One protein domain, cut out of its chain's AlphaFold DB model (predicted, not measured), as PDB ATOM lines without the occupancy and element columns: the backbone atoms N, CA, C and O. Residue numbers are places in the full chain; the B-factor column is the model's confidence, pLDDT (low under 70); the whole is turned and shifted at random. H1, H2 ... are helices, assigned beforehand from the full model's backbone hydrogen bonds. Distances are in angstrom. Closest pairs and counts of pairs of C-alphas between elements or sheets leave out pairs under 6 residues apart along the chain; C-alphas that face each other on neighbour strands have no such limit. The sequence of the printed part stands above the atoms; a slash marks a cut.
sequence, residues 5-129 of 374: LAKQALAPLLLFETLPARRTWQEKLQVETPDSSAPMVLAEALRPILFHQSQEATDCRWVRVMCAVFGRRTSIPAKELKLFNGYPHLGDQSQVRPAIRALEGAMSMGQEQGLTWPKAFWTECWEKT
ATOM      1  N   LEU A   5     -28.913  15.109 -10.086       84.31
ATOM      2  CA  LEU A   5     -30.115  14.296  -9.898       84.31
ATOM      3  C   LEU A   5     -30.006  12.917 -10.569       84.31
ATOM      4  O   LEU A   5     -30.353  11.903  -9.969       84.31
ATOM      5  N   ALA A   6     -29.508  12.856 -11.809       84.75
ATOM      6  CA  ALA A   6     -29.324  11.586 -12.511       84.75
ATOM      7  C   ALA A   6     -28.249  10.723 -11.835       84.75
ATOM      8  O   ALA A   6     -28.401   9.504 -11.753       84.75
ATOM      9  N   LYS A   7     -27.184  11.350 -11.317       86.12
ATOM     10  CA  LYS A   7     -26.162  10.659 -10.524       86.12
ATOM     11  C   LYS A   7     -26.757  10.076  -9.243       86.12
ATOM     12  O   LYS A   7     -26.588   8.885  -9.011       86.12
ATOM     13  N   GLN A   8     -27.506  10.867  -8.475       85.00
ATOM     14  CA  GLN A   8     -28.167  10.418  -7.242       85.00
ATOM     15  C   GLN A   8     -29.156   9.268  -7.485       85.00
ATOM     16  O   GLN A   8     -29.182   8.310  -6.720       85.00
ATOM     17  N   ALA A   9     -29.930   9.319  -8.573       87.25
ATOM     18  CA  ALA A   9     -30.916   8.285  -8.884       87.25
ATOM     19  C   ALA A   9     -30.291   6.953  -9.347       87.25
ATOM     20  O   ALA A   9     -30.853   5.889  -9.093       87.25
ATOM     21  N   LEU A  10     -29.152   6.995 -10.051       91.50
ATOM     22  CA  LEU A  10     -28.582   5.823 -10.732       91.50
ATOM     23  C   LEU A  10     -27.365   5.223 -10.018       91.50
ATOM     24  O   LEU A  10     -27.119   4.025 -10.158       91.50
ATOM     25  N   ALA A  11     -26.626   6.008  -9.226       92.81
ATOM     26  CA  ALA A  11     -25.499   5.518  -8.429       92.81
ATOM     27  C   ALA A  11     -25.846   4.333  -7.506       92.81
ATOM     28  O   ALA A  11     -25.011   3.433  -7.404       92.81
ATOM     29  N   PRO A  12     -27.053   4.236  -6.905       93.81
ATOM     30  CA  PRO A  12     -27.412   3.087  -6.078       93.81
ATOM     31  C   PRO A  12     -27.338   1.734  -6.797       93.81
ATOM     32  O   PRO A  12     -27.061   0.721  -6.158       93.81
ATOM     33  N   LEU A  13     -27.497   1.687  -8.127       92.19
ATOM     34  CA  LEU A  13     -27.351   0.445  -8.901       92.19
ATOM     35  C   LEU A  13     -25.936  -0.148  -8.804       92.19
ATOM     36  O   LEU A  13     -25.769  -1.359  -8.933       92.19
ATOM     37  N   LEU A  14     -24.922   0.679  -8.523       93.44
ATOM     38  CA  LEU A  14     -23.541   0.236  -8.314       93.44
ATOM     39  C   LEU A  14     -23.354  -0.552  -7.002       93.44
ATOM     40  O   LEU A  14     -22.257  -1.039  -6.731       93.44
ATOM     41  N   LEU A  15     -24.410  -0.746  -6.203       91.62
ATOM     42  CA  LEU A  15     -24.407  -1.707  -5.098       91.62
ATOM     43  C   LEU A  15     -24.231  -3.149  -5.611       91.62
ATOM     44  O   LEU A  15     -23.577  -3.963  -4.956       91.62
ATOM     45  N   PHE A  16     -24.744  -3.452  -6.810       91.75
ATOM     46  CA  PHE A  16     -24.801  -4.806  -7.371       91.75
ATOM     47  C   PHE A  16     -23.569  -5.137  -8.219       91.75
ATOM     48  O   PHE A  16     -23.323  -4.528  -9.261       91.75
ATOM     49  N   GLU A  17     -22.746  -6.080  -7.773       91.62
ATOM     50  CA  GLU A  17     -21.536  -6.558  -8.457       91.62
ATOM     51  C   GLU A  17     -21.863  -7.186  -9.799       91.62
ATOM     52  O   GLU A  17     -21.131  -6.987 -10.767       91.62
ATOM     53  N   THR A  18     -23.007  -7.860  -9.883       92.94
ATOM     54  CA  THR A  18     -23.456  -8.501 -11.115       92.94
ATOM     55  C   THR A  18     -24.137  -7.544 -12.094       92.94
ATOM     56  O   THR A  18     -24.547  -7.989 -13.164       92.94
ATOM     57  N   LEU A  19     -24.245  -6.240 -11.783       92.75
ATOM     58  CA  LEU A  19     -24.861  -5.238 -12.662       92.75
ATOM     59  C   LEU A  19     -24.270  -5.297 -14.092       92.75
ATOM     60  O   LEU A  19     -23.061  -5.107 -14.271       92.75
ATOM     61  N   PRO A  20     -25.095  -5.487 -15.141       91.50
ATOM     62  CA  PRO A  20     -24.624  -5.486 -16.515       91.50
ATOM     63  C   PRO A  20     -23.936  -4.169 -16.868       91.50
ATOM     64  O   PRO A  20     -24.450  -3.085 -16.589       91.50
ATOM     65  N   ALA A  21     -22.767  -4.276 -17.504       92.62
ATOM     66  CA  ALA A  21     -21.924  -3.138 -17.870       92.62
ATOM     67  C   ALA A  21     -21.530  -2.229 -16.681       92.62
ATOM     68  O   ALA A  21     -21.324  -1.031 -16.868       92.62
ATOM     69  N   ARG A  22     -21.388  -2.778 -15.462       92.31
ATOM     70  CA  ARG A  22     -21.035  -2.030 -14.235       92.31
ATOM     71  C   ARG A  22     -19.900  -1.014 -14.416       92.31
ATOM     72  O   ARG A  22     -20.046   0.121 -13.981       92.31
ATOM     73  N   ARG A  23     -18.801  -1.385 -15.091       92.44
ATOM     74  CA  ARG A  23     -17.666  -0.471 -15.350       92.44
ATOM     75  C   ARG A  23     -18.096   0.783 -16.114       92.44
ATOM     76  O   ARG A  23     -17.748   1.891 -15.728       92.44
ATOM     77  N   THR A  24     -18.933   0.618 -17.138       94.00
ATOM     78  CA  THR A  24     -19.488   1.739 -17.905       94.00
ATOM     79  C   THR A  24     -20.355   2.639 -17.026       94.00
ATOM     80  O   THR A  24     -20.278   3.861 -17.145       94.00
ATOM     81  N   TRP A  25     -21.151   2.069 -16.116       92.25
ATOM     82  CA  TRP A  25     -21.914   2.854 -15.143       92.25
ATOM     83  C   TRP A  25     -20.996   3.659 -14.212       92.25
ATOM     84  O   TRP A  25     -21.230   4.852 -14.040       92.25
ATOM     85  N   GLN A  26     -19.926   3.056 -13.681       92.25
ATOM     86  CA  GLN A  26     -18.953   3.743 -12.816       92.25
ATOM     87  C   GLN A  26     -18.283   4.919 -13.538       92.25
ATOM     88  O   GLN A  26     -18.263   6.035 -13.018       92.25
ATOM     89  N   GLU A  27     -17.816   4.705 -14.770       91.94
ATOM     90  CA  GLU A  27     -17.186   5.742 -15.597       91.94
ATOM     91  C   GLU A  27     -18.137   6.908 -15.902       91.94
ATOM     92  O   GLU A  27     -17.751   8.076 -15.829       91.94
ATOM     93  N   LYS A  28     -19.396   6.611 -16.256       91.50
ATOM     94  CA  LYS A  28     -20.376   7.640 -16.642       91.50
ATOM     95  C   LYS A  28     -20.929   8.407 -15.448       91.50
ATOM     96  O   LYS A  28     -21.158   9.611 -15.571       91.50
ATOM     97  N   LEU A  29     -21.153   7.730 -14.325       90.56
ATOM     98  CA  LEU A  29     -21.658   8.348 -13.100       90.56
ATOM     99  C   LEU A  29     -20.546   9.035 -12.298       90.56
ATOM    100  O   LEU A  29     -20.852   9.948 -11.536       90.56
ATOM    101  N   GLN A  30     -19.279   8.666 -12.534       89.75
ATOM    102  CA  GLN A  30     -18.109   9.108 -11.764       89.75
ATOM    103  C   GLN A  30     -18.243   8.742 -10.282       89.75
ATOM    104  O   GLN A  30     -17.967   9.548  -9.399       89.75
ATOM    105  N   VAL A  31     -18.721   7.523 -10.028       85.94
ATOM    106  CA  VAL A  31     -18.922   6.957  -8.692       85.94
ATOM    107  C   VAL A  31     -18.301   5.566  -8.689       85.94
ATOM    108  O   VAL A  31     -18.697   4.714  -9.483       85.94
ATOM    109  N   GLU A  32     -17.324   5.330  -7.815       80.56
ATOM    110  CA  GLU A  32     -16.723   3.999  -7.654       80.56
ATOM    111  C   GLU A  32     -17.585   3.105  -6.760       80.56
ATOM    112  O   GLU A  32     -17.895   1.966  -7.136       80.56
ATOM    113  N   THR A  33     -18.018   3.646  -5.619       83.06
ATOM    114  CA  THR A  33     -18.862   2.986  -4.619       83.06
ATOM    115  C   THR A  33     -20.076   3.858  -4.270       83.06
ATOM    116  O   THR A  33     -19.924   5.067  -4.087       83.06
ATOM    117  N   PRO A  34     -21.291   3.280  -4.185       86.94
ATOM    118  CA  PRO A  34     -22.454   4.002  -3.679       86.94
ATOM    119  C   PRO A  34     -22.264   4.423  -2.219       86.94
ATOM    120  O   PRO A  34     -21.582   3.742  -1.453       86.94
ATOM    121  N   ASP A  35     -22.923   5.511  -1.825       88.19
ATOM    122  CA  ASP A  35     -22.983   5.928  -0.426       88.19
ATOM    123  C   ASP A  35     -23.899   5.019   0.424       88.19
ATOM    124  O   ASP A  35     -24.586   4.119  -0.070       88.19
ATOM    125  N   SER A  36     -23.921   5.266   1.737       87.94
ATOM    126  CA  SER A  36     -24.704   4.489   2.704       87.94
ATOM    127  C   SER A  36     -26.226   4.615   2.544       87.94
ATOM    128  O   SER A  36     -26.954   3.796   3.104       87.94
ATOM    129  N   SER A  37     -26.723   5.598   1.785       89.62
ATOM    130  CA  SER A  37     -28.155   5.786   1.521       89.62
ATOM    131  C   SER A  37     -28.672   4.909   0.376       89.62
ATOM    132  O   SER A  37     -29.879   4.673   0.282       89.62
ATOM    133  N   ALA A  38     -27.778   4.362  -0.458       91.38
ATOM    134  CA  ALA A  38     -28.131   3.584  -1.645       91.38
ATOM    135  C   ALA A  38     -29.160   2.454  -1.403       91.38
ATOM    136  O   ALA A  38     -30.109   2.358  -2.186       91.38
ATOM    137  N   PRO A  39     -29.070   1.630  -0.333       92.00
ATOM    138  CA  PRO A  39     -30.094   0.625  -0.039       92.00
ATOM    139  C   PRO A  39     -31.500   1.208   0.148       92.00
ATOM    140  O   PRO A  39     -32.476   0.628  -0.320       92.00
ATOM    141  N   MET A  40     -31.612   2.363   0.810       90.88
ATOM    142  CA  MET A  40     -32.895   3.020   1.065       90.88
ATOM    143  C   MET A  40     -33.495   3.574  -0.230       90.88
ATOM    144  O   MET A  40     -34.666   3.332  -0.505       90.88
ATOM    145  N   VAL A  41     -32.676   4.215  -1.071       92.75
ATOM    146  CA  VAL A  41     -33.112   4.724  -2.383       92.75
ATOM    147  C   VAL A  41     -33.617   3.583  -3.278       92.75
ATOM    148  O   VAL A  41     -34.669   3.697  -3.908       92.75
ATOM    149  N   LEU A  42     -32.916   2.442  -3.300       93.31
ATOM    150  CA  LEU A  42     -33.353   1.253  -4.043       93.31
ATOM    151  C   LEU A  42     -34.658   0.668  -3.490       93.31
ATOM    152  O   LEU A  42     -35.545   0.291  -4.259       93.31
ATOM    153  N   ALA A  43     -34.787   0.588  -2.165       93.00
ATOM    154  CA  ALA A  43     -36.001   0.123  -1.508       93.00
ATOM    155  C   ALA A  43     -37.211   1.003  -1.863       93.00
ATOM    156  O   ALA A  43     -38.263   0.474  -2.226       93.00
ATOM    157  N   GLU A  44     -37.062   2.327  -1.810       92.56
ATOM    158  CA  GLU A  44     -38.109   3.284  -2.182       92.56
ATOM    159  C   GLU A  44     -38.507   3.161  -3.654       92.56
ATOM    160  O   GLU A  44     -39.701   3.144  -3.960       92.56
ATOM    161  N   ALA A  45     -37.534   2.977  -4.553       92.06
ATOM    162  CA  ALA A  45     -37.791   2.781  -5.978       92.06
ATOM    163  C   ALA A  45     -38.539   1.467  -6.278       92.06
ATOM    164  O   ALA A  45     -39.414   1.434  -7.143       92.06
ATOM    165  N   LEU A  46     -38.230   0.377  -5.563       92.50
ATOM    166  CA  LEU A  46     -38.881  -0.923  -5.772       92.50
ATOM    167  C   LEU A  46     -40.246  -1.045  -5.096       92.50
ATOM    168  O   LEU A  46     -41.102  -1.785  -5.584       92.50
ATOM    169  N   ARG A  47     -40.463  -0.347  -3.978       92.19
ATOM    170  CA  ARG A  47     -41.697  -0.423  -3.187       92.19
ATOM    171  C   ARG A  47     -42.987  -0.328  -4.025       92.19
ATOM    172  O   ARG A  47     -43.824  -1.217  -3.860       92.19
ATOM    173  N   PRO A  48     -43.189   0.668  -4.916       93.31
ATOM    174  CA  PRO A  48     -44.429   0.775  -5.692       93.31
ATOM    175  C   PRO A  48     -44.580  -0.316  -6.767       93.31
ATOM    176  O   PRO A  48     -45.680  -0.550  -7.262       93.31
ATOM    177  N   ILE A  49     -43.502  -1.025  -7.112       92.06
ATOM    178  CA  ILE A  49     -43.477  -2.045  -8.171       92.06
ATOM    179  C   ILE A  49     -43.819  -3.445  -7.624       92.06
ATOM    180  O   ILE A  49     -44.245  -4.321  -8.378       92.06
ATOM    181  N   LEU A  50     -43.683  -3.674  -6.309       89.94
ATOM    182  CA  LEU A  50     -43.940  -4.986  -5.696       89.94
ATOM    183  C   LEU A  50     -45.372  -5.483  -5.902       89.94
ATOM    184  O   LEU A  50     -45.601  -6.683  -6.081       89.94
ATOM    185  N   PHE A  51     -46.349  -4.575  -5.887       90.69
ATOM    186  CA  PHE A  51     -47.709  -4.931  -6.251       90.69
ATOM    187  C   PHE A  51     -47.821  -4.987  -7.771       90.69
ATOM    188  O   PHE A  51     -47.917  -3.968  -8.443       90.69
ATOM    189  N   HIS A  52     -47.849  -6.199  -8.318       88.56
ATOM    190  CA  HIS A  52     -47.793  -6.436  -9.763       88.56
ATOM    191  C   HIS A  52     -48.906  -5.763 -10.596       88.56
ATOM    192  O   HIS A  52     -48.782  -5.710 -11.821       88.56
ATOM    193  N   GLN A  53     -49.986  -5.282  -9.966       91.12
ATOM    194  CA  GLN A  53     -51.070  -4.544 -10.625       91.12
ATOM    195  C   GLN A  53     -51.000  -3.022 -10.428       91.12
ATOM    196  O   GLN A  53     -51.929  -2.324 -10.845       91.12
ATOM    197  N   SER A  54     -49.935  -2.487  -9.830       93.62
ATOM    198  CA  SER A  54     -49.720  -1.042  -9.742       93.62
ATOM    199  C   SER A  54     -49.470  -0.424 -11.122       93.62
ATOM    200  O   SER A  54     -49.235  -1.125 -12.120       93.62
ATOM    201  N   GLN A  55     -49.567   0.904 -11.200       93.38
ATOM    202  CA  GLN A  55     -49.224   1.622 -12.424       93.38
ATOM    203  C   GLN A  55     -47.728   1.477 -12.707       93.38
ATOM    204  O   GLN A  55     -47.360   1.063 -13.795       93.38
ATOM    205  N   GLU A  56     -46.891   1.665 -11.697       95.06
ATOM    206  CA  GLU A  56     -45.431   1.632 -11.769       95.06
ATOM    207  C   GLU A  56     -44.923   0.261 -12.230       95.06
ATOM    208  O   GLU A  56     -44.071   0.162 -13.115       95.06
ATOM    209  N   ALA A  57     -45.512  -0.827 -11.719       94.69
ATOM    210  CA  ALA A  57     -45.213  -2.170 -12.212       94.69
ATOM    211  C   ALA A  57     -45.612  -2.354 -13.685       94.69
ATOM    212  O   ALA A  57     -44.983  -3.125 -14.410       94.69
ATOM    213  N   THR A  58     -46.651  -1.653 -14.140       96.25
ATOM    214  CA  THR A  58     -47.078  -1.662 -15.547       96.25
ATOM    215  C   THR A  58     -46.154  -0.825 -16.413       96.25
ATOM    216  O   THR A  58     -45.842  -1.258 -17.515       96.25
ATOM    217  N   ASP A  59     -45.656   0.300 -15.907       95.75
ATOM    218  CA  ASP A  59     -44.695   1.161 -16.596       95.75
ATOM    219  C   ASP A  59     -43.405   0.379 -16.898       95.75
ATOM    220  O   ASP A  59     -42.929   0.370 -18.035       95.75
ATOM    221  N   CYS A  60     -42.893  -0.396 -15.932       94.38
ATOM    222  CA  CYS A  60     -41.741  -1.279 -16.155       94.38
ATOM    223  C   CYS A  60     -42.007  -2.343 -17.236       94.38
ATOM    224  O   CYS A  60     -41.161  -2.595 -18.099       94.38
ATOM    225  N   ARG A  61     -43.189  -2.974 -17.214       94.81
ATOM    226  CA  ARG A  61     -43.593  -3.979 -18.215       94.81
ATOM    227  C   ARG A  61     -43.777  -3.362 -19.596       94.81
ATOM    228  O   ARG A  61     -43.377  -3.962 -20.590       94.81
ATOM    229  N   TRP A  62     -44.336  -2.158 -19.653       96.69
ATOM    230  CA  TRP A  62     -44.506  -1.383 -20.873       96.69
ATOM    231  C   TRP A  62     -43.159  -1.109 -21.542       96.69
ATOM    232  O   TRP A  62     -43.017  -1.399 -22.728       96.69
ATOM    233  N   VAL A  63     -42.139  -0.671 -20.789       95.31
ATOM    234  CA  VAL A  63     -40.781  -0.481 -21.332       95.31
ATOM    235  C   VAL A  63     -40.261  -1.773 -21.966       95.31
ATOM    236  O   VAL A  63     -39.777  -1.757 -23.098       95.31
ATOM    237  N   ARG A  64     -40.406  -2.917 -21.284       92.19
ATOM    238  CA  ARG A  64     -39.990  -4.225 -21.821       92.19
ATOM    239  C   ARG A  64     -40.722  -4.572 -23.123       92.19
ATOM    240  O   ARG A  64     -40.076  -4.994 -24.084       92.19
ATOM    241  N   VAL A  65     -42.043  -4.393 -23.156       94.44
ATOM    242  CA  VAL A  65     -42.882  -4.635 -24.340       94.44
ATOM    243  C   VAL A  65     -42.443  -3.747 -25.501       94.44
ATOM    244  O   VAL A  65     -42.154  -4.256 -26.583       94.44
ATOM    245  N   MET A  66     -42.324  -2.437 -25.282       95.75
ATOM    246  CA  MET A  66     -41.962  -1.490 -26.335       95.75
ATOM    247  C   MET A  66     -40.551  -1.745 -26.871       95.75
ATOM    248  O   MET A  66     -40.352  -1.725 -28.082       95.75
ATOM    249  N   CYS A  67     -39.587  -2.085 -26.011       92.88
ATOM    250  CA  CYS A  67     -38.249  -2.500 -26.441       92.88
ATOM    251  C   CYS A  67     -38.283  -3.745 -27.340       92.88
ATOM    252  O   CYS A  67     -37.555  -3.806 -28.331       92.88
ATOM    253  N   ALA A  68     -39.127  -4.733 -27.034       91.06
ATOM    254  CA  ALA A  68     -39.277  -5.916 -27.879       91.06
ATOM    255  C   ALA A  68     -39.948  -5.593 -29.221       91.06
ATOM    256  O   ALA A  68     -39.526  -6.125 -30.249       91.06
ATOM    257  N   VAL A  69     -40.941  -4.700 -29.224       92.44
ATOM    258  CA  VAL A  69     -41.619  -4.235 -30.441       92.44
ATOM    259  C   VAL A  69     -40.661  -3.454 -31.342       92.44
ATOM    260  O   VAL A  69     -40.483  -3.810 -32.506       92.44
ATOM    261  N   PHE A  70     -39.967  -2.444 -30.810       92.50
ATOM    262  CA  PHE A  70     -38.992  -1.662 -31.579       92.50
ATOM    263  C   PHE A  70     -37.784  -2.496 -32.014       92.50
ATOM    264  O   PHE A  70     -37.274  -2.322 -33.119       92.50
ATOM    265  N   GLY A  71     -37.374  -3.458 -31.187       91.44
ATOM    266  CA  GLY A  71     -36.351  -4.446 -31.520       91.44
ATOM    267  C   GLY A  71     -36.815  -5.541 -32.486       91.44
ATOM    268  O   GLY A  71     -36.047  -6.468 -32.732       91.44
ATOM    269  N   ARG A  72     -38.055  -5.472 -33.001       88.75
ATOM    270  CA  ARG A  72     -38.679  -6.448 -33.916       88.75
ATOM    271  C   ARG A  72     -38.692  -7.893 -33.398       88.75
ATOM    272  O   ARG A  72     -38.773  -8.834 -34.182       88.75
ATOM    273  N   ARG A  73     -38.629  -8.081 -32.079       86.19
ATOM    274  CA  ARG A  73     -38.738  -9.392 -31.410       86.19
ATOM    275  C   ARG A  73     -40.189  -9.800 -31.175       86.19
ATOM    276  O   ARG A  73     -40.475 -10.961 -30.901       86.19
ATOM    277  N   THR A  74     -41.108  -8.845 -31.249       87.88
ATOM    278  CA  THR A  74     -42.551  -9.050 -31.114       87.88
ATOM    279  C   THR A  74     -43.264  -8.067 -32.036       87.88
ATOM    280  O   THR A  74     -42.800  -6.944 -32.212       87.88
ATOM    281  N   SER A  75     -44.380  -8.479 -32.630       89.56
ATOM    282  CA  SER A  75     -45.235  -7.610 -33.440       89.56
ATOM    283  C   SER A  75     -46.604  -7.510 -32.788       89.56
ATOM    284  O   SER A  75     -47.141  -8.511 -32.322       89.56
ATOM    285  N   ILE A  76     -47.167  -6.307 -32.772       92.62
ATOM    286  CA  ILE A  76     -48.519  -6.037 -32.281       92.62
ATOM    287  C   ILE A  76     -49.317  -5.319 -33.371       92.62
ATOM    288  O   ILE A  76     -48.709  -4.639 -34.206       92.62
ATOM    289  N   PRO A  77     -50.652  -5.457 -33.412       94.31
ATOM    290  CA  PRO A  77     -51.433  -4.786 -34.436       94.31
ATOM    291  C   PRO A  77     -51.382  -3.259 -34.266       94.31
ATOM    292  O   PRO A  77     -51.138  -2.723 -33.182       94.31
ATOM    293  N   ALA A  78     -51.579  -2.533 -35.370       92.81
ATOM    294  CA  ALA A  78     -51.356  -1.084 -35.426       92.81
ATOM    295  C   ALA A  78     -52.235  -0.289 -34.441       92.81
ATOM    296  O   ALA A  78     -51.828   0.765 -33.946       92.81
ATOM    297  N   LYS A  79     -53.434  -0.799 -34.141       92.56
ATOM    298  CA  LYS A  79     -54.366  -0.190 -33.187       92.56
ATOM    299  C   LYS A  79     -53.804  -0.239 -31.763       92.56
ATOM    300  O   LYS A  79     -53.773   0.786 -31.087       92.56
ATOM    301  N   GLU A  80     -53.317  -1.397 -31.334       92.94
ATOM    302  CA  GLU A  80     -52.697  -1.626 -30.029       92.94
ATOM    303  C   GLU A  80     -51.374  -0.868 -29.920       92.94
ATOM    304  O   GLU A  80     -51.119  -0.241 -28.894       92.94
ATOM    305  N   LEU A  81     -50.578  -0.822 -30.996       94.50
ATOM    306  CA  LEU A  81     -49.345  -0.031 -31.041       94.50
ATOM    307  C   LEU A  81     -49.603   1.452 -30.773       94.50
ATOM    308  O   LEU A  81     -48.870   2.069 -30.004       94.50
ATOM    309  N   LYS A  82     -50.653   2.028 -31.371       95.06
ATOM    310  CA  LYS A  82     -51.025   3.428 -31.132       95.06
ATOM    311  C   LYS A  82     -51.347   3.673 -29.657       95.06
ATOM    312  O   LYS A  82     -50.886   4.664 -29.097       95.06
ATOM    313  N   LEU A  83     -52.113   2.773 -29.037       96.25
ATOM    314  CA  LEU A  83     -52.481   2.869 -27.621       96.25
ATOM    315  C   LEU A  83     -51.262   2.704 -26.708       96.25
ATOM    316  O   LEU A  83     -51.082   3.500 -25.794       96.25
ATOM    317  N   PHE A  84     -50.398   1.725 -26.981       96.00
ATOM    318  CA  PHE A  84     -49.205   1.476 -26.173       96.00
ATOM    319  C   PHE A  84     -48.192   2.610 -26.319       96.00
ATOM    320  O   PHE A  84     -47.608   3.022 -25.328       96.00
ATOM    321  N   ASN A  85     -48.020   3.182 -27.511       94.94
ATOM    322  CA  ASN A  85     -47.136   4.331 -27.706       94.94
ATOM    323  C   ASN A  85     -47.640   5.602 -26.996       94.94
ATOM    324  O   ASN A  85     -46.843   6.467 -26.654       94.94
ATOM    325  N   GLY A  86     -48.954   5.724 -26.787       93.88
ATOM    326  CA  GLY A  86     -49.561   6.832 -26.048       93.88
ATOM    327  C   GLY A  86     -49.777   6.563 -24.554       93.88
ATOM    328  O   GLY A  86     -50.307   7.428 -23.861       93.88
ATOM    329  N   TYR A  87     -49.414   5.382 -24.045       96.12
ATOM    330  CA  TYR A  87     -49.511   5.050 -22.623       96.12
ATOM    331  C   TYR A  87     -48.599   5.970 -21.779       96.12
ATOM    332  O   TYR A  87     -47.481   6.252 -22.212       96.12
ATOM    333  N   PRO A  88     -49.027   6.435 -20.586       94.06
ATOM    334  CA  PRO A  88     -50.302   6.166 -19.907       94.06
ATOM    335  C   PRO A  88     -51.424   7.175 -20.215       94.06
ATOM    336  O   PRO A  88     -52.446   7.182 -19.533       94.06
ATOM    337  N   HIS A  89     -51.250   8.047 -21.210       96.00
ATOM    338  CA  HIS A  89     -52.128   9.200 -21.447       96.00
ATOM    339  C   HIS A  89     -53.191   8.984 -22.533       96.00
ATOM    340  O   HIS A  89     -54.114   9.788 -22.656       96.00
ATOM    341  N   LEU A  90     -53.084   7.913 -23.323       95.19
ATOM    342  CA  LEU A  90     -53.994   7.605 -24.423       95.19
ATOM    343  C   LEU A  90     -54.782   6.312 -24.175       95.19
ATOM    344  O   LEU A  90     -54.211   5.271 -23.852       95.19
ATOM    345  N   GLY A  91     -56.094   6.374 -24.423       93.56
ATOM    346  CA  GLY A  91     -57.014   5.241 -24.292       93.56
ATOM    347  C   GLY A  91     -57.501   4.994 -22.863       93.56
ATOM    348  O   GLY A  91     -57.049   5.626 -21.909       93.56
ATOM    349  N   ASP A  92     -58.442   4.058 -22.725       95.12
ATOM    350  CA  ASP A  92     -58.971   3.635 -21.428       95.12
ATOM    351  C   ASP A  92     -57.945   2.771 -20.684       95.12
ATOM    352  O   ASP A  92     -57.654   1.633 -21.067       95.12
ATOM    353  N   GLN A  93     -57.405   3.305 -19.591       94.81
ATOM    354  CA  GLN A  93     -56.371   2.635 -18.806       94.81
ATOM    355  C   GLN A  93     -56.866   1.368 -18.091       94.81
ATOM    356  O   GLN A  93     -56.037   0.521 -17.749       94.81
ATOM    357  N   SER A  94     -58.185   1.189 -17.926       93.56
ATOM    358  CA  SER A  94     -58.773  -0.067 -17.436       93.56
ATOM    359  C   SER A  94     -58.597  -1.224 -18.427       93.56
ATOM    360  O   SER A  94     -58.610  -2.382 -18.021       93.56
ATOM    361  N   GLN A  95     -58.358  -0.912 -19.706       94.44
ATOM    362  CA  GLN A  95     -58.138  -1.876 -20.784       94.44
ATOM    363  C   GLN A  95     -56.671  -1.922 -21.224       94.44
ATOM    364  O   GLN A  95     -56.099  -3.000 -21.404       94.44
ATOM    365  N   VAL A  96     -56.023  -0.758 -21.352       96.19
ATOM    366  CA  VAL A  96     -54.639  -0.662 -21.843       96.19
ATOM    367  C   VAL A  96     -53.653  -1.321 -20.871       96.19
ATOM    368  O   VAL A  96     -52.782  -2.075 -21.306       96.19
ATOM    369  N   ARG A  97     -53.800  -1.115 -19.552       95.94
ATOM    370  CA  ARG A  97     -52.884  -1.703 -18.555       95.94
ATOM    371  C   ARG A  97     -52.961  -3.233 -18.515       95.94
ATOM    372  O   ARG A  97     -51.899  -3.858 -18.594       95.94
ATOM    373  N   PRO A  98     -54.149  -3.871 -18.419       95.69
ATOM    374  CA  PRO A  98     -54.235  -5.324 -18.526       95.69
ATOM    375  C   PRO A  98     -53.666  -5.859 -19.840       95.69
ATOM    376  O   PRO A  98     -52.956  -6.861 -19.804       95.69
ATOM    377  N   ALA A  99     -53.892  -5.177 -20.969       95.81
ATOM    378  CA  ALA A  99     -53.355  -5.598 -22.263       95.81
ATOM    379  C   ALA A  99     -51.816  -5.601 -22.292       95.81
ATOM    380  O   ALA A  99     -51.214  -6.582 -22.731       95.81
ATOM    381  N   ILE A 100     -51.166  -4.555 -21.764       96.50
ATOM    382  CA  ILE A 100     -49.698  -4.495 -21.632       96.50
ATOM    383  C   ILE A 100     -49.186  -5.655 -20.767       96.50
ATOM    384  O   ILE A 100     -48.244  -6.349 -21.154       96.50
ATOM    385  N   ARG A 101     -49.810  -5.894 -19.605       95.06
ATOM    386  CA  ARG A 101     -49.415  -6.974 -18.681       95.06
ATOM    387  C   ARG A 101     -49.606  -8.357 -19.299       95.06
ATOM    388  O   ARG A 101     -48.750  -9.217 -19.120       95.06
ATOM    389  N   ALA A 102     -50.707  -8.565 -20.019       94.19
ATOM    390  CA  ALA A 102     -51.000  -9.821 -20.698       94.19
ATOM    391  C   ALA A 102     -49.967 -10.115 -21.791       94.19
ATOM    392  O   ALA A 102     -49.442 -11.226 -21.851       94.19
ATOM    393  N   LEU A 103     -49.617  -9.113 -22.607       93.75
ATOM    394  CA  LEU A 103     -48.596  -9.272 -23.638       93.75
ATOM    395  C   LEU A 103     -47.216  -9.559 -23.036       93.75
ATOM    396  O   LEU A 103     -46.524 -10.464 -23.491       93.75
ATOM    397  N   GLU A 104     -46.826  -8.832 -21.988       92.75
ATOM    398  CA  GLU A 104     -45.558  -9.066 -21.289       92.75
ATOM    399  C   GLU A 104     -45.490 -10.464 -20.646       92.75
ATOM    400  O   GLU A 104     -44.457 -11.141 -20.727       92.75
ATOM    401  N   GLY A 105     -46.605 -10.931 -20.076       90.81
ATOM    402  CA  GLY A 105     -46.749 -12.298 -19.582       90.81
ATOM    403  C   GLY A 105     -46.580 -13.329 -20.698       90.81
ATOM    404  O   GLY A 105     -45.794 -14.263 -20.548       90.81
ATOM    405  N   ALA A 106     -47.228 -13.117 -21.849       89.94
ATOM    406  CA  ALA A 106     -47.116 -13.998 -23.011       89.94
ATOM    407  C   ALA A 106     -45.682 -14.066 -23.561       89.94
ATOM    408  O   ALA A 106     -45.194 -15.153 -23.862       89.94
ATOM    409  N   MET A 107     -44.973 -12.934 -23.614       86.94
ATOM    410  CA  MET A 107     -43.555 -12.872 -24.005       86.94
ATOM    411  C   MET A 107     -42.628 -13.643 -23.054       86.94
ATOM    412  O   MET A 107     -41.511 -13.991 -23.431       86.94
ATOM    413  N   SER A 108     -43.058 -13.865 -21.811       81.56
ATOM    414  CA  SER A 108     -42.285 -14.577 -20.788       81.56
ATOM    415  C   SER A 108     -42.544 -16.086 -20.780       81.56
ATOM    416  O   SER A 108     -41.771 -16.827 -20.175       81.56
ATOM    417  N   MET A 109     -43.598 -16.562 -21.451       79.44
ATOM    418  CA  MET A 109     -43.888 -17.994 -21.549       79.44
ATOM    419  C   MET A 109     -42.794 -18.693 -22.368       79.44
ATOM    420  O   MET A 109     -42.517 -18.315 -23.502       79.44
ATOM    421  N   GLY A 110     -42.150 -19.711 -21.788       64.00
ATOM    422  CA  GLY A 110     -41.084 -20.479 -22.448       64.00
ATOM    423  C   GLY A 110     -39.691 -19.833 -22.426       64.00
ATOM    424  O   GLY A 110     -38.740 -20.444 -22.909       64.00
ATOM    425  N   GLN A 111     -39.527 -18.639 -21.838       63.91
ATOM    426  CA  GLN A 111     -38.217 -18.007 -21.632       63.91
ATOM    427  C   GLN A 111     -37.624 -18.369 -20.261       63.91
ATOM    428  O   GLN A 111     -37.538 -17.532 -19.367       63.91
ATOM    429  N   GLU A 112     -37.175 -19.614 -20.083       54.84
ATOM    430  CA  GLU A 112     -36.310 -19.953 -18.935       54.84
ATOM    431  C   GLU A 112     -34.839 -19.557 -19.168       54.84
ATOM    432  O   GLU A 112     -34.061 -19.406 -18.221       54.84
ATOM    433  N   GLN A 113     -34.442 -19.340 -20.425       54.38
ATOM    434  CA  GLN A 113     -33.063 -19.032 -20.800       54.38
ATOM    435  C   GLN A 113     -32.766 -17.528 -20.657       54.38
ATOM    436  O   GLN A 113     -33.386 -16.697 -21.315       54.38
ATOM    437  N   GLY A 114     -31.791 -17.174 -19.806       61.94
ATOM    438  CA  GLY A 114     -31.238 -15.810 -19.703       61.94
ATOM    439  C   GLY A 114     -31.514 -15.039 -18.402       61.94
ATOM    440  O   GLY A 114     -31.074 -13.901 -18.272       61.94
ATOM    441  N   LEU A 115     -32.178 -15.634 -17.404       67.81
ATOM    442  CA  LEU A 115     -32.483 -14.980 -16.114       67.81
ATOM    443  C   LEU A 115     -31.306 -14.951 -15.113       67.81
ATOM    444  O   LEU A 115     -31.528 -14.898 -13.902       67.81
ATOM    445  N   THR A 116     -30.057 -14.997 -15.579       82.69
ATOM    446  CA  THR A 116     -28.877 -15.041 -14.697       82.69
ATOM    447  C   THR A 116     -28.761 -13.777 -13.853       82.69
ATOM    448  O   THR A 116     -28.653 -13.868 -12.631       82.69
ATOM    449  N   TRP A 117     -28.877 -12.602 -14.480       87.44
ATOM    450  CA  TRP A 117     -28.787 -11.341 -13.752       87.44
ATOM    451  C   TRP A 117     -29.986 -11.069 -12.832       87.44
ATOM    452  O   TRP A 117     -29.745 -10.779 -11.669       87.44
ATOM    453  N   PRO A 118     -31.264 -11.221 -13.245       88.44
ATOM    454  CA  PRO A 118     -32.388 -11.042 -12.322       88.44
ATOM    455  C   PRO A 118     -32.309 -11.926 -11.071       88.44
ATOM    456  O   PRO A 118     -32.666 -11.478  -9.986       88.44
ATOM    457  N   LYS A 119     -31.827 -13.172 -11.198       89.69
ATOM    458  CA  LYS A 119     -31.585 -14.044 -10.039       89.69
ATOM    459  C   LYS A 119     -30.479 -13.474  -9.146       89.69
ATOM    460  O   LYS A 119     -30.710 -13.317  -7.952       89.69
ATOM    461  N   ALA A 120     -29.335 -13.117  -9.730       93.19
ATOM    462  CA  ALA A 120     -28.211 -12.538  -8.998       93.19
ATOM    463  C   ALA A 120     -28.571 -11.212  -8.309       93.19
ATOM    464  O   ALA A 120     -28.248 -11.033  -7.144       93.19
ATOM    465  N   PHE A 121     -29.327 -10.338  -8.974       93.19
ATOM    466  CA  PHE A 121     -29.840  -9.090  -8.411       93.19
ATOM    467  C   PHE A 121     -30.596  -9.322  -7.097       93.19
ATOM    468  O   PHE A 121     -30.323  -8.653  -6.103       93.19
ATOM    469  N   TRP A 122     -31.524 -10.287  -7.066       93.69
ATOM    470  CA  TRP A 122     -32.283 -10.585  -5.848       93.69
ATOM    471  C   TRP A 122     -31.435 -11.263  -4.769       93.69
ATOM    472  O   TRP A 122     -31.668 -11.012  -3.588       93.69
ATOM    473  N   THR A 123     -30.461 -12.091  -5.153       94.06
ATOM    474  CA  THR A 123     -29.481 -12.659  -4.215       94.06
ATOM    475  C   THR A 123     -28.642 -11.556  -3.572       94.06
ATOM    476  O   THR A 123     -28.565 -11.477  -2.352       94.06
ATOM    477  N   GLU A 124     -28.103 -10.635  -4.365       94.88
ATOM    478  CA  GLU A 124     -27.312  -9.520  -3.854       94.88
ATOM    479  C   GLU A 124     -28.152  -8.550  -3.012       94.88
ATOM    480  O   GLU A 124     -27.670  -8.047  -2.003       94.88
ATOM    481  N   CYS A 125     -29.421  -8.311  -3.365       94.38
ATOM    482  CA  CYS A 125     -30.350  -7.555  -2.516       94.38
ATOM    483  C   CYS A 125     -30.471  -8.173  -1.118       94.38
ATOM    484  O   CYS A 125     -30.461  -7.456  -0.116       94.38
ATOM    485  N   TRP A 126     -30.598  -9.500  -1.056       92.62
ATOM    486  CA  TRP A 126     -30.683 -10.253   0.190       92.62
ATOM    487  C   TRP A 126     -29.383 -10.179   0.998       92.62
ATOM    488  O   TRP A 126     -29.420  -9.876   2.185       92.62
ATOM    489  N   GLU A 127     -28.238 -10.404   0.354       93.06
ATOM    490  CA  GLU A 127     -26.924 -10.444   1.009       93.06
ATOM    491  C   GLU A 127     -26.437  -9.065   1.473       93.06
ATOM    492  O   GLU A 127     -25.798  -8.950   2.516       93.06
ATOM    493  N   LYS A 128     -26.739  -8.011   0.707       91.56
ATOM    494  CA  LYS A 128     -26.194  -6.662   0.924       91.56
ATOM    495  C   LYS A 128     -27.101  -5.750   1.737       91.56
ATOM    496  O   LYS A 128     -26.688  -4.638   2.063       91.56
ATOM    497  N   THR A 129     -28.328  -6.169   2.052       91.19
ATOM    498  CA  THR A 129     -29.260  -5.340   2.829       91.19
ATOM    499  C   THR A 129     -29.920  -6.123   3.961       91.19
ATOM    500  O   THR A 129     -30.299  -7.277   3.768       91.19
TER     501      THR A 129
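AT A GLANCE: This is residues 5 to 129 of the 374 residues of an uncharacterized protein of Verrucomicrobia bacterium (UniProt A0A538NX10). Picture a loose, open frame of two helical lobes with an empty space between them: hairpin H1 and H2 with H7 near H1 at one end, and H4, H5 and H6 at the other. H3 bridges the lobes along one side, and residues 108 to 115 stand free as a thin strap on another. The 125 printed residues hold seven named helices, H1 to H7, and no named strand: all helix. The whole is only just loose, close to compact, with a radius of gyration of the C-alphas of 16.8 A and spans of 46 by 31 by 27 A.

IN THESE COORDINATES: Find C-alpha 5 at (-30.115, 14.296, -9.898); there H1 begins, residues 5 to 15. H2 is residues 22 to 29, and H3 residues 38 to 49. H4, residues 55 to 70, covers 22.0 A. H5 is residues 78 to 85; H6, residues 93 to 108, covers 22.3 A. H7, residues 116 to 128, ends at C-alpha 128 (-26.194, -6.662, 0.924).

HOW THE PARTS SIT: Start at Lys 7 and Leu 29, the closest C-alphas of hairpin H1 and H2, 5.7 A apart, at a shallow tilt of 22 degrees. H3 touches H1 with residues 38 to 42 alone, Pro 12 to Ala 38 closest at 4.5 A between C-alphas, about perpendicular at 81 degrees. H3 and H4 touch only at the corner, with C-alphas 49 and 57 closest at 4.4 A. H6 touches H4 with residues 97 to 104 alone, C-alphas 65 and 104 closest at 6.0 A, at a steep tilt of 58 degrees. H5 only just touches H4 and H6, with 3 pairs of C-alphas within 8 A each; the closest are 62 and 84 at 7.6 A, and 83 and 96 at 7.1 A. H7 touches no helix but is near H1. In H2, H4, H5 and H7 every O i to N i+4 pair is within hydrogen-bond range; H3 has 6 of 8, H6 11 of 12, and H1 3 of 7, beside 5 of 8 O i to N i+3 pairs.

THE WHOLE: Look to Ser 36 and Ala 78 for the C-alphas farthest apart, 46.9 A. The printed part has no cut and no long link. Confidence is under 70 at residues 110 to 115.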